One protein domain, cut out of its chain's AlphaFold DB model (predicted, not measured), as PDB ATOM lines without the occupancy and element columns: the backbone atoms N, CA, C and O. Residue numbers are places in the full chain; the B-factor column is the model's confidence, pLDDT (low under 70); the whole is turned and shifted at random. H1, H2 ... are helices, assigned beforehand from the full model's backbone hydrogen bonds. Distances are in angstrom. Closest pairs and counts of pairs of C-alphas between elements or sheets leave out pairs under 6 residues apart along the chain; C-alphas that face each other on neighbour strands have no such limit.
ATOM      1  N   HIS A   4     156.349  93.176 129.466       78.12
ATOM      2  CA  HIS A   4     155.387  93.102 130.556       78.12
ATOM      3  C   HIS A   4     155.950  93.610 131.895       78.12
ATOM      4  O   HIS A   4     155.235  94.285 132.630       78.12
ATOM      5  N   ASN A   5     157.220  93.318 132.197       78.38
ATOM      6  CA  ASN A   5     157.873  93.792 133.421       78.38
ATOM      7  C   ASN A   5     158.125  95.300 133.350       78.38
ATOM      8  O   ASN A   5     157.850  96.003 134.308       78.38
ATOM      9  N   PHE A   6     158.560  95.796 132.188       72.12
ATOM     10  CA  PHE A   6     158.767  97.227 131.958       72.12
ATOM     11  C   PHE A   6     157.479  98.044 132.155       72.12
ATOM     12  O   PHE A   6     157.503  99.103 132.770       72.12
ATOM     13  N   LEU A   7     156.339  97.545 131.667       75.06
ATOM     14  CA  LEU A   7     155.048  98.218 131.845       75.06
ATOM     15  C   LEU A   7     154.571  98.204 133.306       75.06
ATOM     16  O   LEU A   7     153.936  99.163 133.734       75.06
ATOM     17  N   HIS A   8     154.904  97.160 134.073       83.62
ATOM     18  CA  HIS A   8     154.646  97.130 135.515       83.62
ATOM     19  C   HIS A   8     155.513  98.134 136.273       83.62
ATOM     20  O   HIS A   8     154.970  98.922 137.036       83.62
ATOM     21  N   GLU A   9     156.820  98.161 136.006       81.31
ATOM     22  CA  GLU A   9     157.745  99.139 136.598       81.31
ATOM     23  C   GLU A   9     157.300 100.580 136.292       81.31
ATOM     24  O   GLU A   9     157.358 101.456 137.153       81.31
ATOM     25  N   TYR A  10     156.795 100.829 135.079       76.00
ATOM     26  CA  TYR A  10     156.271 102.139 134.699       76.00
ATOM     27  C   TYR A  10     154.945 102.477 135.397       76.00
ATOM     28  O   TYR A  10     154.755 103.612 135.820       76.00
ATOM     29  N   ALA A  11     154.034 101.511 135.557       79.00
ATOM     30  CA  ALA A  11     152.803 101.717 136.322       79.00
ATOM     31  C   ALA A  11     153.101 102.033 137.800       79.00
ATOM     32  O   ALA A  11     152.532 102.978 138.343       79.00
ATOM     33  N   GLU A  12     154.049 101.315 138.414       82.81
ATOM     34  CA  GLU A  12     154.530 101.587 139.776       82.81
ATOM     35  C   GLU A  12     155.119 103.001 139.884       82.81
ATOM     36  O   GLU A  12     154.730 103.761 140.770       82.81
ATOM     37  N   PHE A  13     155.953 103.415 138.926       79.75
ATOM     38  CA  PHE A  13     156.457 104.790 138.849       79.75
ATOM     39  C   PHE A  13     155.330 105.840 138.777       79.75
ATOM     40  O   PHE A  13     155.394 106.871 139.446       79.75
ATOM     41  N   LEU A  14     154.273 105.593 137.994       77.31
ATOM     42  CA  LEU A  14     153.125 106.505 137.896       77.31
ATOM     43  C   LEU A  14     152.277 106.548 139.173       77.31
ATOM     44  O   LEU A  14     151.638 107.572 139.436       77.31
ATOM     45  N   SER A  15     152.265 105.469 139.956       78.25
ATOM     46  CA  SER A  15     151.555 105.406 141.237       78.25
ATOM     47  C   SER A  15     152.158 106.383 142.256       78.25
ATOM     48  O   SER A  15     151.424 107.123 142.916       78.25
ATOM     49  N   ASP A  16     153.490 106.492 142.272       75.56
ATOM     50  CA  ASP A  16     154.244 107.419 143.122       75.56
ATOM     51  C   ASP A  16     154.108 108.884 142.670       75.56
ATOM     52  O   ASP A  16     154.270 109.811 143.466       75.56
ATOM     53  N   TYR A  17     153.778 109.111 141.394       62.72
ATOM     54  CA  TYR A  17     153.674 110.444 140.789       62.72
ATOM     55  C   TYR A  17     152.335 111.160 141.090       62.72
ATOM     56  O   TYR A  17     152.238 112.384 140.977       62.72
ATOM     57  N   GLY A  18     151.309 110.419 141.528       59.88
ATOM     58  CA  GLY A  18     150.020 110.952 141.986       59.88
ATOM     59  C   GLY A  18     148.978 111.243 140.890       59.88
ATOM     60  O   GLY A  18     149.251 111.225 139.693       59.88
ATOM     61  N   TYR A  19     147.737 111.522 141.323       57.72
ATOM     62  CA  TYR A  19     146.575 111.895 140.485       57.72
ATOM     63  C   TYR A  19     145.986 110.815 139.555       57.72
ATOM     64  O   TYR A  19     145.355 111.128 138.550       57.72
ATOM     65  N   GLY A  20     146.114 109.533 139.901       72.25
ATOM     66  CA  GLY A  20     145.429 108.461 139.169       72.25
ATOM     67  C   GLY A  20     145.921 108.248 137.732       72.25
ATOM     68  O   GLY A  20     145.254 107.563 136.957       72.25
ATOM     69  N   ALA A  21     147.100 108.788 137.401       73.81
ATOM     70  CA  ALA A  21     147.806 108.540 136.146       73.81
ATOM     71  C   ALA A  21     148.044 107.039 135.920       73.81
ATOM     72  O   ALA A  21     147.844 106.545 134.813       73.81
ATOM     73  N   GLU A  22     148.364 106.297 136.984       86.44
ATOM     74  CA  GLU A  22     148.459 104.835 136.960       86.44
ATOM     75  C   GLU A  22     147.151 104.183 136.475       86.44
ATOM     76  O   GLU A  22     147.182 103.332 135.590       86.44
ATOM     77  N   PHE A  23     145.989 104.603 136.987       88.12
ATOM     78  CA  PHE A  23     144.701 104.028 136.579       88.12
ATOM     79  C   PHE A  23     144.391 104.290 135.103       88.12
ATOM     80  O   PHE A  23     143.859 103.417 134.414       88.12
ATOM     81  N   GLU A  24     144.717 105.483 134.598       86.44
ATOM     82  CA  GLU A  24     144.551 105.787 133.176       86.44
ATOM     83  C   GLU A  24     145.502 104.964 132.305       86.44
ATOM     84  O   GLU A  24     145.069 104.410 131.291       86.44
ATOM     85  N   PHE A  25     146.759 104.829 132.730       88.69
ATOM     86  CA  PHE A  25     147.766 104.026 132.053       88.69
ATOM     87  C   PHE A  25     147.393 102.541 132.012       88.69
ATOM     88  O   PHE A  25     147.420 101.936 130.940       88.69
ATOM     89  N   ILE A  26     146.983 101.957 133.145       89.38
ATOM     90  CA  ILE A  26     146.533 100.560 133.235       89.38
ATOM     91  C   ILE A  26     145.344 100.335 132.302       89.38
ATOM     92  O   ILE A  26     145.332  99.368 131.544       89.38
ATOM     93  N   ARG A  27     144.375 101.257 132.270       90.56
ATOM     94  CA  ARG A  27     143.232 101.172 131.350       90.56
ATOM     95  C   ARG A  27     143.668 101.189 129.880       90.56
ATOM     96  O   ARG A  27     143.091 100.476 129.055       90.56
ATOM     97  N   ASP A  28     144.662 102.001 129.528       89.31
ATOM     98  CA  ASP A  28     145.214 102.040 128.170       89.31
ATOM     99  C   ASP A  28     146.040 100.785 127.843       89.31
ATOM    100  O   ASP A  28     145.992 100.300 126.708       89.31
ATOM    101  N   TRP A  29     146.715 100.204 128.836       90.44
ATOM    102  CA  TRP A  29     147.426  98.933 128.728       90.44
ATOM    103  C   TRP A  29     146.480  97.756 128.499       90.44
ATOM    104  O   TRP A  29     146.651  97.024 127.520       90.44
ATOM    105  N   GLU A  30     145.440  97.614 129.315       92.12
ATOM    106  CA  GLU A  30     144.401  96.593 129.142       92.12
ATOM    107  C   GLU A  30     143.737  96.686 127.763       92.12
ATOM    108  O   GLU A  30     143.389  95.674 127.150       92.12
ATOM    109  N   ARG A  31     143.595  97.909 127.242       89.62
ATOM    110  CA  ARG A  31     143.051  98.156 125.908       89.62
ATOM    111  C   ARG A  31     144.022  97.769 124.794       89.62
ATOM    112  O   ARG A  31     143.585  97.245 123.768       89.62
ATOM    113  N   SER A  32     145.308  98.090 124.935       92.56
ATOM    114  CA  SER A  32     146.334  97.759 123.947       92.56
ATOM    115  C   SER A  32     147.750  97.796 124.546       92.56
ATOM    116  O   SER A  32     148.286  98.876 124.800       92.56
ATOM    117  N   PRO A  33     148.433  96.640 124.651       88.62
ATOM    118  CA  PRO A  33     149.823  96.583 125.113       88.62
ATOM    119  C   PRO A  33     150.801  97.376 124.239       88.62
ATOM    120  O   PRO A  33     151.755  97.951 124.748       88.62
ATOM    121  N   VAL A  34     150.542  97.451 122.928       90.31
ATOM    122  CA  VAL A  34     151.369  98.226 121.984       90.31
ATOM    123  C   VAL A  34     151.243  99.727 122.254       90.31
ATOM    124  O   VAL A  34     152.236 100.451 122.210       90.31
ATOM    125  N   LEU A  35     150.030 100.201 122.558       86.50
ATOM    126  CA  LEU A  35     149.795 101.594 122.936       86.50
ATOM    127  C   LEU A  35     150.475 101.924 124.267       86.50
ATOM    128  O   LEU A  35     151.140 102.951 124.357       86.50
ATOM    129  N   ALA A  36     150.350 101.056 125.272       84.81
ATOM    130  CA  ALA A  36     150.992 101.269 126.567       84.81
ATOM    131  C   ALA A  36     152.521 101.266 126.476       84.81
ATOM    132  O   ALA A  36     153.165 102.115 127.087       84.81
ATOM    133  N   GLU A  37     153.111 100.393 125.656       84.50
ATOM    134  CA  GLU A  37     154.551 100.432 125.389       84.50
ATOM    135  C   GLU A  37     154.970 101.757 124.747       84.50
ATOM    136  O   GLU A  37     155.979 102.340 125.142       84.50
ATOM    137  N   TYR A  38     154.189 102.265 123.792       84.44
ATOM    138  CA  TYR A  38     154.461 103.564 123.187       84.44
ATOM    139  C   TYR A  38     154.343 104.709 124.204       84.44
ATOM    140  O   TYR A  38     155.220 105.569 124.246       84.44
ATOM    141  N   ILE A  39     153.294 104.716 125.029       84.44
ATOM    142  CA  ILE A  39     153.074 105.707 126.094       84.44
ATOM    143  C   ILE A  39     154.258 105.708 127.069       84.44
ATOM    144  O   ILE A  39     154.867 106.755 127.276       84.44
ATOM    145  N   ALA A  40     154.646 104.533 127.574       76.38
ATOM    146  CA  ALA A  40     155.733 104.380 128.536       76.38
ATOM    147  C   ALA A  40     157.098 104.779 127.960       76.38
ATOM    148  O   ALA A  40     157.848 105.522 128.581       76.38
ATOM    149  N   ARG A  41     157.419 104.355 126.731       78.25
ATOM    150  CA  ARG A  41     158.697 104.709 126.082       78.25
ATOM    151  C   ARG A  41     158.848 106.201 125.792       78.25
ATOM    152  O   ARG A  41     159.972 106.664 125.630       78.25
ATOM    153  N   ASN A  42     157.739 106.921 125.667       77.81
ATOM    154  CA  ASN A  42     157.731 108.349 125.367       77.81
ATOM    155  C   ASN A  42     157.345 109.206 126.584       77.81
ATOM    156  O   ASN A  42     157.075 110.392 126.414       77.81
ATOM    157  N   ASN A  43     157.336 108.626 127.791       77.50
ATOM    158  CA  ASN A  43     157.031 109.309 129.052       77.50
ATOM    159  C   ASN A  43     155.673 110.034 129.066       77.50
ATOM    160  O   ASN A  43     155.532 111.090 129.679       77.50
ATOM    161  N   TYR A  44     154.672 109.484 128.377       84.75
ATOM    162  CA  TYR A  44     153.297 109.962 128.493       84.75
ATOM    163  C   TYR A  44     152.604 109.279 129.669       84.75
ATOM    164  O   TYR A  44     152.902 108.132 130.009       84.75
ATOM    165  N   PHE A  45     151.643 109.969 130.273       83.75
ATOM    166  CA  PHE A  45     150.899 109.418 131.412       83.75
ATOM    167  C   PHE A  45     149.728 108.541 130.972       83.75
ATOM    168  O   PHE A  45     149.415 107.535 131.596       83.75
ATOM    169  N   SER A  46     149.085 108.914 129.869       85.75
ATOM    170  CA  SER A  46     147.956 108.193 129.292       85.75
ATOM    171  C   SER A  46     147.845 108.490 127.802       85.75
ATOM    172  O   SER A  46     148.530 109.360 127.254       85.75
ATOM    173  N   ARG A  47     146.946 107.790 127.116       87.00
ATOM    174  CA  ARG A  47     146.608 108.074 125.721       87.00
ATOM    175  C   ARG A  47     146.097 109.502 125.559       87.00
ATOM    176  O   ARG A  47     146.404 110.151 124.564       87.00
ATOM    177  N   ASP A  48     145.308 109.991 126.508       83.12
ATOM    178  CA  ASP A  48     144.719 111.327 126.417       83.12
ATOM    179  C   ASP A  48     145.774 112.418 126.658       83.12
ATOM    180  O   ASP A  48     145.698 113.489 126.054       83.12
ATOM    181  N   ASP A  49     146.783 112.148 127.491       81.88
ATOM    182  CA  ASP A  49     147.981 112.987 127.611       81.88
ATOM    183  C   ASP A  49     148.813 112.971 126.315       81.88
ATOM    184  O   ASP A  49     149.118 114.026 125.757       81.88
ATOM    185  N   MET A  50     149.069 111.787 125.752       87.12
ATOM    186  CA  MET A  50     149.748 111.635 124.461       87.12
ATOM    187  C   MET A  50     149.036 112.423 123.352       87.12
ATOM    188  O   MET A  50     149.670 113.199 122.640       87.12
ATOM    189  N   ILE A  51     147.715 112.265 123.201       79.69
ATOM    190  CA  ILE A  51     146.930 112.979 122.184       79.69
ATOM    191  C   ILE A  51     147.019 114.487 122.412       79.69
ATOM    192  O   ILE A  51     147.250 115.223 121.456       79.69
ATOM    193  N   ARG A  52     146.896 114.962 123.657       73.69
ATOM    194  CA  ARG A  52     147.054 116.389 123.974       73.69
ATOM    195  C   ARG A  52     148.437 116.905 123.586       73.69
ATOM    196  O   ARG A  52     148.521 117.978 122.997       73.69
ATOM    197  N   ASN A  53     149.506 116.163 123.865       70.50
ATOM    198  CA  ASN A  53     150.871 116.565 123.522       70.50
ATOM    199  C   ASN A  53     151.145 116.516 122.013       70.50
ATOM    200  O   ASN A  53     151.791 117.424 121.487       70.50
ATOM    201  N   ILE A  54     150.593 115.537 121.291       73.19
ATOM    202  CA  ILE A  54     150.659 115.470 119.823       73.19
ATOM    203  C   ILE A  54     149.886 116.630 119.200       73.19
ATOM    204  O   ILE A  54     150.417 117.312 118.329       73.19
ATOM    205  N   VAL A  55     148.654 116.883 119.653       65.94
ATOM    206  CA  VAL A  55     147.819 117.984 119.156       65.94
ATOM    207  C   VAL A  55     148.485 119.322 119.440       65.94
ATOM    208  O   VAL A  55     148.589 120.127 118.527       65.94
ATOM    209  N   LYS A  56     149.025 119.542 120.647       63.34
ATOM    210  CA  LYS A  56     149.846 120.724 120.947       63.34
ATOM    211  C   LYS A  56     151.009 120.834 119.966       63.34
ATOM    212  O   LYS A  56     151.113 121.827 119.261       63.34
ATOM    213  N   SER A  57     151.838 119.798 119.856       61.72
ATOM    214  CA  SER A  57     153.009 119.807 118.970       61.72
ATOM    215  C   SER A  57     152.636 120.087 117.511       61.72
ATOM    216  O   SER A  57     153.348 120.815 116.831       61.72
ATOM    217  N   ALA A  58     151.509 119.557 117.036       60.47
ATOM    218  CA  ALA A  58     150.991 119.793 115.691       60.47
ATOM    219  C   ALA A  58     150.391 121.197 115.517       60.47
ATOM    220  O   ALA A  58     150.547 121.794 114.459       60.47
ATOM    221  N   LEU A  59     149.736 121.741 116.547       51.50
ATOM    222  CA  LEU A  59     149.238 123.115 116.552       51.50
ATOM    223  C   LEU A  59     150.379 124.133 116.597       51.50
ATOM    224  O   LEU A  59     150.222 125.217 116.053       51.50
ATOM    225  N   PHE A  60     151.518 123.800 117.204       48.94
ATOM    226  CA  PHE A  60     152.683 124.687 117.268       48.94
ATOM    227  C   PHE A  60     153.636 124.520 116.077       48.94
ATOM    228  O   PHE A  60     154.306 125.472 115.674       48.94
ATOM    229  N   LYS A  61     153.697 123.334 115.467       44.28
ATOM    230  CA  LYS A  61     154.542 123.083 114.298       44.28
ATOM    231  C   LYS A  61     153.866 123.601 113.023       44.28
ATOM    232  O   LYS A  61     152.861 123.064 112.580       44.28
TER     233      LYS A  61
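This is residues 4 to 61 of the 207 residues of an uncharacterized protein of Paenibacillus thiaminolyticus (UniProt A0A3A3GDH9). Three helices, H1, H2 and H3, pack together with their centres in a triangle, and a fourth, H4, leads away from this body as an arm; residues 54 to 61, of which 54 to 60 belong to H4, stick out free. H1 and H2 make a helical hairpin, side by side, and H3 folds back along H2 and crosses H1 more steeply. The printed part has 58 residues with four named helices, H1, H2, H3 and H4 in chain order, and no named strand; the class is all helix. The whole is compact, with a radius of gyration of the C-alphas of 11.4 A, and spans 35 by 24 by 16 A, the arm adding to its length.

H1, residues 4 to 17, touches H2, residues 21 to 31, with its residues 11 to 15 alone; the closest C-alphas are those of Leu 14 and Glu 22, 5.0 A apart. The two are a hairpin at a shallow tilt of 27 degrees, opposite ways. H3, residues 33 to 41, is the hub, touching three helices. H2 and H3 form a second hairpin, opposite ways at a shallow tilt of 34 degrees, only just short of steep; their closest C-alphas, of Trp 29 and Ala 36, are 4.8 A apart. H1 touches H3 with residues 7 to 10 alone, at a steep tilt of 54 degrees, the same way; the C-alphas of Tyr 10 and Ala 40 come closest, at 6.6 A. H4, residues 47 to 60, only just touches H3, with 3 pairs of C-alphas within 8 A and with its residues 47 to 50 alone; the closest C-alphas, of Ile 39 and Arg 47, are 6.9 A apart, and the tilt is steep, 57 degrees, the same way. The helix packing is part aligned and part crossed: of these four pairs that touch, two are at a shallow tilt. H2 and H4 are close but not clearly touching, about perpendicular at 80 degrees, with the C-alphas of Asp 28 and Arg 47 closest at 6.7 A. H1 and H4 are apart. In H1, H2, H3 and H4 every O i to N i+4 pair is within hydrogen-bond range.

H1 begins at C-alpha 4, (155.387, 93.102, 130.556), and measures 20.2 A from first to last C-alpha. H2 measures 15.3 A and H3 12.1 A; C-alpha 33, where H3 begins, is at (149.823, 96.583, 125.113). H4 measures 19.6 A and ends at C-alpha 60, (152.683, 124.687, 117.268).

The two C-alphas farthest apart are those of Asn 5 and Phe 60, 35.2 A. Without residues 54 to 61 the body spans 23 by 23 by 17 A. The printed part has no cut, and the three links are tight. The mean pLDDT of the printed part is 78.1; residues 17 to 19 and 55 to 61 are under 70.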